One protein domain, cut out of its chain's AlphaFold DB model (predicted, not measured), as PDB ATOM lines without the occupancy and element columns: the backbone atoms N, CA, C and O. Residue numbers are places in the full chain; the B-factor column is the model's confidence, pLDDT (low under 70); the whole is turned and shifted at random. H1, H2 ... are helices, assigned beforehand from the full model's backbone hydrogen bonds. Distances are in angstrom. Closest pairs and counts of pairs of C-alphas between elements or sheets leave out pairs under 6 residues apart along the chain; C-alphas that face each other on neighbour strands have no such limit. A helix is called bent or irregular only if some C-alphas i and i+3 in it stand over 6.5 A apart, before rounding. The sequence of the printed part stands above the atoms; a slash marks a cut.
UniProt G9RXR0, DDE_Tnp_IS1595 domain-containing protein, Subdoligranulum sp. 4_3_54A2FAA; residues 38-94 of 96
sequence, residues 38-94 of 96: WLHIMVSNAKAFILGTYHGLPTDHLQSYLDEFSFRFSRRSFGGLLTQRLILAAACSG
ATOM      1  N   TRP A  38      13.598  13.667 -14.199       92.94
ATOM      2  CA  TRP A  38      14.189  12.852 -13.137       92.94
ATOM      3  C   TRP A  38      13.253  11.756 -12.630       92.94
ATOM      4  O   TRP A  38      13.731  10.672 -12.309       92.94
ATOM      5  N   LEU A  39      11.937  11.992 -12.603       93.88
ATOM      6  CA  LEU A  39      10.961  10.974 -12.212       93.88
ATOM      7  C   LEU A  39      10.999   9.789 -13.187       93.88
ATOM      8  O   LEU A  39      11.104   8.643 -12.756       93.88
ATOM      9  N   HIS A  40      10.995  10.047 -14.496       92.56
ATOM     10  CA  HIS A  40      11.078   8.987 -15.502       92.56
ATOM     11  C   HIS A  40      12.429   8.257 -15.480       92.56
ATOM     12  O   HIS A  40      12.457   7.036 -15.659       92.56
ATOM     13  N   ILE A  41      13.535   8.959 -15.199       93.31
ATOM     14  CA  ILE A  41      14.851   8.333 -14.990       93.31
ATOM     15  C   ILE A  41      14.830   7.412 -13.763       93.31
ATOM     16  O   ILE A  41      15.290   6.273 -13.842       93.31
ATOM     17  N   MET A  42      14.258   7.859 -12.643       95.00
ATOM     18  CA  MET A  42      14.107   7.043 -11.432       95.00
ATOM     19  C   MET A  42      13.288   5.780 -11.700       95.00
ATOM     20  O   MET A  42      13.741   4.682 -11.385       95.00
ATOM     21  N   VAL A  43      12.122   5.921 -12.340       93.88
ATOM     22  CA  VAL A  43      11.241   4.793 -12.685       93.88
ATOM     23  C   VAL A  43      11.938   3.815 -13.632       93.88
ATOM     24  O   VAL A  43      11.844   2.603 -13.445       93.88
ATOM     25  N   SER A  44      12.665   4.316 -14.633       94.50
ATOM     26  CA  SER A  44      13.400   3.467 -15.581       94.50
ATOM     27  C   SER A  44      14.530   2.695 -14.898       94.50
ATOM     28  O   SER A  44      14.680   1.497 -15.131       94.50
ATOM     29  N   ASN A  45      15.268   3.342 -13.991       95.56
ATOM     30  CA  ASN A  45      16.309   2.687 -13.199       95.56
ATOM     31  C   ASN A  45      15.734   1.614 -12.267       95.56
ATOM     32  O   ASN A  45      16.320   0.540 -12.156       95.56
ATOM     33  N   ALA A  46      14.588   1.874 -11.630       95.38
ATOM     34  CA  ALA A  46      13.912   0.890 -10.789       95.38
ATOM     35  C   ALA A  46      13.488  -0.341 -11.603       95.38
ATOM     36  O   ALA A  46      13.777  -1.469 -11.210       95.38
ATOM     37  N   LYS A  47      12.881  -0.135 -12.782       93.81
ATOM     38  CA  LYS A  47      12.507  -1.228 -13.694       93.81
ATOM     39  C   LYS A  47      13.715  -2.065 -14.111       93.81
ATOM     40  O   LYS A  47      13.658  -3.286 -14.026       93.81
ATOM     41  N   ALA A  48      14.802  -1.414 -14.527       95.06
ATOM     42  CA  ALA A  48      16.027  -2.096 -14.936       95.06
ATOM     43  C   ALA A  48      16.666  -2.882 -13.779       95.06
ATOM     44  O   ALA A  48      17.074  -4.025 -13.967       95.06
ATOM     45  N   PHE A  49      16.706  -2.297 -12.578       94.31
ATOM     46  CA  PHE A  49      17.216  -2.953 -11.376       94.31
ATOM     47  C   PHE A  49      16.429  -4.222 -11.038       94.31
ATOM     48  O   PHE A  49      17.029  -5.282 -10.853       94.31
ATOM     49  N   ILE A  50      15.099  -4.117 -10.982       93.81
ATOM     50  CA  ILE A  50      14.233  -5.235 -10.603       93.81
ATOM     51  C   ILE A  50      14.318  -6.347 -11.650       93.81
ATOM     52  O   ILE A  50      14.557  -7.502 -11.305       93.81
ATOM     53  N   LEU A  51      14.202  -5.986 -12.931       93.56
ATOM     54  CA  LEU A  51      14.266  -6.945 -14.029       93.56
ATOM     55  C   LEU A  51      15.627  -7.648 -14.100       93.56
ATOM     56  O   LEU A  51      15.672  -8.852 -14.319       93.56
ATOM     57  N   GLY A  52      16.728  -6.919 -13.895       93.31
ATOM     58  CA  GLY A  52      18.076  -7.484 -13.947       93.31
ATOM     59  C   GLY A  52      18.450  -8.329 -12.727       93.31
ATOM     60  O   GLY A  52      19.195  -9.292 -12.866       93.31
ATOM     61  N   THR A  53      17.949  -7.989 -11.535       93.38
ATOM     62  CA  THR A  53      18.323  -8.679 -10.286       93.38
ATOM     63  C   THR A  53      17.424  -9.881 -10.011       93.38
ATOM     64  O   THR A  53      17.910 -10.957  -9.671       93.38
ATOM     65  N   TYR A  54      16.111  -9.714 -10.176       91.75
ATOM     66  CA  TYR A  54      15.117 -10.728  -9.814       91.75
ATOM     67  C   TYR A  54      14.497 -11.420 -11.033       91.75
ATOM     68  O   TYR A  54      13.604 -12.244 -10.870       91.75
ATOM     69  N   HIS A  55      14.980 -11.118 -12.246       88.12
ATOM     70  CA  HIS A  55      14.565 -11.762 -13.501       88.12
ATOM     71  C   HIS A  55      13.054 -11.678 -13.777       88.12
ATOM     72  O   HIS A  55      12.484 -12.513 -14.477       88.12
ATOM     73  N   GLY A  56      12.389 -10.660 -13.230       82.94
ATOM     74  CA  GLY A  56      10.949 -10.480 -13.342       82.94
ATOM     75  C   GLY A  56      10.414  -9.508 -12.298       82.94
ATOM     76  O   GLY A  56      11.152  -9.019 -11.446       82.94
ATOM     77  N   LEU A  57       9.113  -9.226 -12.373       78.81
ATOM     78  CA  LEU A  57       8.400  -8.367 -11.427       78.81
ATOM     79  C   LEU A  57       7.347  -9.186 -10.658       78.81
ATOM     80  O   LEU A  57       6.153  -8.980 -10.882       78.81
ATOM     81  N   PRO A  58       7.740 -10.149  -9.798       78.62
ATOM     82  CA  PRO A  58       6.767 -10.839  -8.965       78.62
ATOM     83  C   PRO A  58       6.148  -9.835  -7.986       78.62
ATOM     84  O   PRO A  58       6.845  -9.116  -7.266       78.62
ATOM     85  N   THR A  59       4.820  -9.757  -7.991       82.25
ATOM     86  CA  THR A  59       4.054  -8.791  -7.189       82.25
ATOM     87  C   THR A  59       4.175  -9.040  -5.691       82.25
ATOM     88  O   THR A  59       4.093  -8.094  -4.912       82.25
ATOM     89  N   ASP A  60       4.448 -10.285  -5.299       88.69
ATOM     90  CA  ASP A  60       4.478 -10.744  -3.906       88.69
ATOM     91  C   ASP A  60       5.569 -10.058  -3.068       88.69
ATOM     92  O   ASP A  60       5.467  -9.968  -1.844       88.69
ATOM     93  N   HIS A  61       6.611  -9.538  -3.725       88.75
ATOM     94  CA  HIS A  61       7.761  -8.899  -3.079       88.75
ATOM     95  C   HIS A  61       8.069  -7.501  -3.627       88.75
ATOM     96  O   HIS A  61       9.142  -6.955  -3.361       88.75
ATOM     97  N   LEU A  62       7.129  -6.892  -4.361       91.69
ATOM     98  CA  LEU A  62       7.347  -5.603  -5.018       91.69
ATOM     99  C   LEU A  62       7.801  -4.513  -4.039       91.69
ATOM    100  O   LEU A  62       8.722  -3.762  -4.353       91.69
ATOM    101  N   GLN A  63       7.196  -4.448  -2.849       93.94
ATOM    102  CA  GLN A  63       7.575  -3.458  -1.841       93.94
ATOM    103  C   GLN A  63       9.032  -3.641  -1.399       93.94
ATOM    104  O   GLN A  63       9.806  -2.693  -1.477       93.94
ATOM    105  N   SER A  64       9.438  -4.863  -1.047       94.00
ATOM    106  CA  SER A  64      10.818  -5.162  -0.645       94.00
ATOM    107  C   SER A  64      11.832  -4.825  -1.742       94.00
ATOM    108  O   SER A  64      12.918  -4.329  -1.449       94.00
ATOM    109  N   TYR A  65      11.486  -5.036  -3.016       94.12
ATOM    110  CA  TYR A  65      12.352  -4.656  -4.136       94.12
ATOM    111  C   TYR A  65      12.479  -3.142  -4.300       94.12
ATOM    112  O   TYR A  65      13.563  -2.643  -4.607       94.12
ATOM    113  N   LEU A  66      11.388  -2.401  -4.101       94.25
ATOM    114  CA  LEU A  66      11.404  -0.939  -4.129       94.25
ATOM    115  C   LEU A  66      12.151  -0.358  -2.923       94.25
ATOM    116  O   LEU A  66      12.850   0.648  -3.073       94.25
ATOM    117  N   ASP A  67      12.069  -1.005  -1.762       95.19
ATOM    118  CA  ASP A  67      12.833  -0.644  -0.569       95.19
ATOM    119  C   ASP A  67      14.332  -0.883  -0.796       95.19
ATOM    120  O   ASP A  67      15.145   0.009  -0.537       95.19
ATOM    121  N   GLU A  68      14.716  -2.034  -1.369       93.94
ATOM    122  CA  GLU A  68      16.110  -2.303  -1.744       93.94
ATOM    123  C   GLU A  68      16.602  -1.309  -2.806       93.94
ATOM    124  O   GLU A  68      17.694  -0.744  -2.676       93.94
ATOM    125  N   PHE A  69      15.796  -1.033  -3.835       94.62
ATOM    126  CA  PHE A  69      16.125  -0.031  -4.846       94.62
ATOM    127  C   PHE A  69      16.362   1.337  -4.205       94.62
ATOM    128  O   PHE A  69      17.400   1.952  -4.442       94.62
ATOM    129  N   SER A  70      15.448   1.796  -3.349       94.81
ATOM    130  CA  SER A  70      15.552   3.080  -2.650       94.81
ATOM    131  C   SER A  70      16.781   3.126  -1.745       94.81
ATOM    132  O   SER A  70      17.490   4.138  -1.711       94.81
ATOM    133  N   PHE A  71      17.082   2.012  -1.068       91.62
ATOM    134  CA  PHE A  71      18.274   1.836  -0.250       91.62
ATOM    135  C   PHE A  71      19.533   2.038  -1.109       91.62
ATOM    136  O   PHE A  71      20.354   2.916  -0.828       91.62
ATOM    137  N   ARG A  72      19.676   1.270  -2.190       91.19
ATOM    138  CA  ARG A  72      20.861   1.290  -3.061       91.19
ATOM    139  C   ARG A  72      20.996   2.605  -3.815       91.19
ATOM    140  O   ARG A  72      22.087   3.165  -3.858       91.19
ATOM    141  N   PHE A  73      19.905   3.125  -4.369       92.12
ATOM    142  CA  PHE A  73      19.894   4.349  -5.162       92.12
ATOM    143  C   PHE A  73      20.339   5.555  -4.329       92.12
ATOM    144  O   PHE A  73      21.235   6.290  -4.741       92.12
ATOM    145  N   SER A  74      19.781   5.709  -3.125       91.31
ATOM    146  CA  SER A  74      20.100   6.815  -2.208       91.31
ATOM    147  C   SER A  74      21.544   6.782  -1.698       91.31
ATOM    148  O   SER A  74      22.068   7.800  -1.253       91.31
ATOM    149  N   ARG A  75      22.213   5.622  -1.759       89.94
ATOM    150  CA  ARG A  75      23.583   5.424  -1.252       89.94
ATOM    151  C   ARG A  75      24.591   4.997  -2.313       89.94
ATOM    152  O   ARG A  75      25.724   4.669  -1.975       89.94
ATOM    153  N   ARG A  76      24.228   5.061  -3.596       89.31
ATOM    154  CA  ARG A  76      25.080   4.634  -4.723       89.31
ATOM    155  C   ARG A  76      26.439   5.338  -4.771       89.31
ATOM    156  O   ARG A  76      27.410   4.766  -5.245       89.31
ATOM    157  N   SER A  77      26.518   6.556  -4.241       90.25
ATOM    158  CA  SER A  77      27.751   7.352  -4.197       90.25
ATOM    159  C   SER A  77      28.626   7.069  -2.972       90.25
ATOM    160  O   SER A  77      29.666   7.696  -2.817       90.25
ATOM    161  N   PHE A  78      28.226   6.164  -2.072       89.38
ATOM    162  CA  PHE A  78      28.996   5.885  -0.854       89.38
ATOM    163  C   PHE A  78      30.200   4.977  -1.117       89.38
ATOM    164  O   PHE A  78      31.116   4.944  -0.298       89.38
ATOM    165  N   GLY A  79      30.226   4.265  -2.250       87.19
ATOM    166  CA  GLY A  79      31.334   3.385  -2.620       87.19
ATOM    167  C   GLY A  79      31.684   2.401  -1.498       87.19
ATOM    168  O   GLY A  79      30.797   1.809  -0.881       87.19
ATOM    169  N   GLY A  80      32.976   2.275  -1.187       88.00
ATOM    170  CA  GLY A  80      33.474   1.397  -0.119       88.00
ATOM    171  C   GLY A  80      33.062   1.796   1.306       88.00
ATOM    172  O   GLY A  80      33.222   1.005   2.230       88.00
ATOM    173  N   LEU A  81      32.490   2.988   1.508       90.38
ATOM    174  CA  LEU A  81      32.056   3.459   2.829       90.38
ATOM    175  C   LEU A  81      30.700   2.885   3.256       90.38
ATOM    176  O   LEU A  81      30.256   3.145   4.374       90.38
ATOM    177  N   LEU A  82      30.016   2.137   2.382       88.19
ATOM    178  CA  LEU A  82      28.681   1.604   2.658       88.19
ATOM    179  C   LEU A  82      28.660   0.781   3.956       88.19
ATOM    180  O   LEU A  82      27.796   0.999   4.803       88.19
ATOM    181  N   THR A  83      29.657  -0.088   4.143       86.00
ATOM    182  CA  THR A  83      29.801  -0.930   5.338       86.00
ATOM    183  C   THR A  83      30.038  -0.095   6.593       86.00
ATOM    184  O   THR A  83      29.348  -0.282   7.590       86.00
ATOM    185  N   GLN A  84      30.959   0.874   6.550       90.06
ATOM    186  CA  GLN A  84      31.246   1.745   7.698       90.06
ATOM    187  C   GLN A  84      30.022   2.566   8.112       90.06
ATOM    188  O   GLN A  84      29.734   2.703   9.297       90.06
ATOM    189  N   ARG A  85      29.267   3.080   7.138       87.50
ATOM    190  CA  ARG A  85      28.037   3.833   7.402       87.50
ATOM    191  C   ARG A  85      26.912   2.960   7.938       87.50
ATOM    192  O   ARG A  85      26.144   3.444   8.760       87.50
ATOM    193  N   LEU A  86      26.819   1.704   7.502       86.31
ATOM    194  CA  LEU A  86      25.875   0.745   8.073       86.31
ATOM    195  C   LEU A  86      26.222   0.440   9.535       86.31
ATOM    196  O   LEU A  86      25.336   0.484  10.379       86.31
ATOM    197  N   ILE A  87      27.504   0.202   9.838       90.44
ATOM    198  CA  ILE A  87      27.985  -0.005  11.212       90.44
ATOM    199  C   ILE A  87      27.673   1.219  12.077       90.44
ATOM    200  O   ILE A  87      27.126   1.071  13.165       90.44
ATOM    201  N   LEU A  88      27.965   2.427  11.582       91.50
ATOM    202  CA  LEU A  88      27.654   3.669  12.290       91.50
ATOM    203  C   LEU A  88      26.146   3.819  12.523       91.50
ATOM    204  O   LEU A  88      25.734   4.136  13.631       91.50
ATOM    205  N   ALA A  89      25.322   3.564  11.503       88.75
ATOM    206  CA  ALA A  89      23.871   3.627  11.630       88.75
ATOM    207  C   ALA A  89      23.350   2.629  12.671       88.75
ATOM    208  O   ALA A  89      22.535   3.025  13.488       88.75
ATOM    209  N   ALA A  90      23.853   1.390  12.686       90.12
ATOM    210  CA  ALA A  90      23.472   0.363  13.658       90.12
ATOM    211  C   ALA A  90      23.932   0.694  15.091       90.12
ATOM    212  O   ALA A  90      23.197   0.481  16.052       90.12
ATOM    213  N   ALA A  91      25.141   1.242  15.243       92.88
ATOM    214  CA  ALA A  91      25.666   1.683  16.534       92.88
ATOM    215  C   ALA A  91      24.899   2.899  17.084       92.88
ATOM    216  O   ALA A  91      24.669   2.995  18.286       92.88
ATOM    217  N   CYS A  92      24.486   3.821  16.207       90.00
ATOM    218  CA  CYS A  92      23.686   4.991  16.566       90.00
ATOM    219  C   CYS A  92      22.184   4.694  16.668       90.00
ATOM    220  O   CYS A  92      21.475   5.451  17.322       90.00
ATOM    221  N   SER A  93      21.687   3.608  16.067       81.44
ATOM    222  CA  SER A  93      20.291   3.165  16.175       81.44
ATOM    223  C   SER A  93      20.016   2.423  17.481       81.44
ATOM    224  O   SER A  93      19.127   1.573  17.515       81.44
ATOM    225  N   GLY A  94      20.810   2.690  18.523       68.81
ATOM    226  CA  GLY A  94      20.640   2.118  19.847       68.81
ATOM    227  C   GLY A  94      19.172   2.146  20.258       68.81
ATOM    228  O   GLY A  94      18.577   3.215  20.352       68.81
TER     229      GLY A  94
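Overview. This is residues 38 to 94 of the 96 residues of the protein "DDE_Tnp_IS1595 domain-containing protein" of Subdoligranulum sp. 4_3_54A2FAA (UniProt G9RXR0). Helix H1 and H2a, the first arm of the bent helix H2, cross near their middles as an X; the second arm, H2b, turns away from them, and residues 76 to 81 and 86 to 94 stick out. The printed part has 57 residues, with two named helices, H1 then H2, and no named strand: all helix. It is loose, with a radius of gyration of the C-alphas of 13.6 A and spans of 35 by 26 by 18 A.

Arrangement. H1, residues 38 to 54, touches H2a, residues 59 to 77, with residues 46 to 50 alone, against 65 to 69 of H2a; the closest C-alphas, of Ala 46 and Phe 69, are 6.4 A apart. They run opposite ways at a steep tilt of 64 degrees. H2a and H2b, residues 80 to 92, are close but not clearly touching; their closest C-alphas, of Arg 75 and Leu 82, are 7.5 A apart. Their lines are only just about perpendicular, at 72 degrees. H1 and H2b are apart. Every O i to N i+4 pair is within hydrogen-bond range in H1, but 12 of 15 in H2a and 8 of 9 in H2b.

Along the chain. H1 begins at C-alpha 38 (14.189, 12.852, -13.137) and is 23.8 A long. By its hydrogen bonds H2 was assigned as one helix, residues 59 to 92, but it is bent: C-alphas 77 and 80 are 9.2 A apart. H2a, 28.8 A, has a kink of 25 degrees near residue 66 and is irregular, with C-alphas 60 and 63 8.2 A apart. H2b, 19.7 A, is irregular too, with C-alphas 80 and 83 7.0 A apart, and ends at C-alpha 92 (23.686, 4.991, 16.566).

Size, cuts and confidence. The C-alphas farthest apart, of His 40 and Gly 94, are 37.3 A apart. The printed part has no cut, and the link from H1 to H2 is tight. The model's mean pLDDT over the printed part is 90.4; residue 94 is under 70.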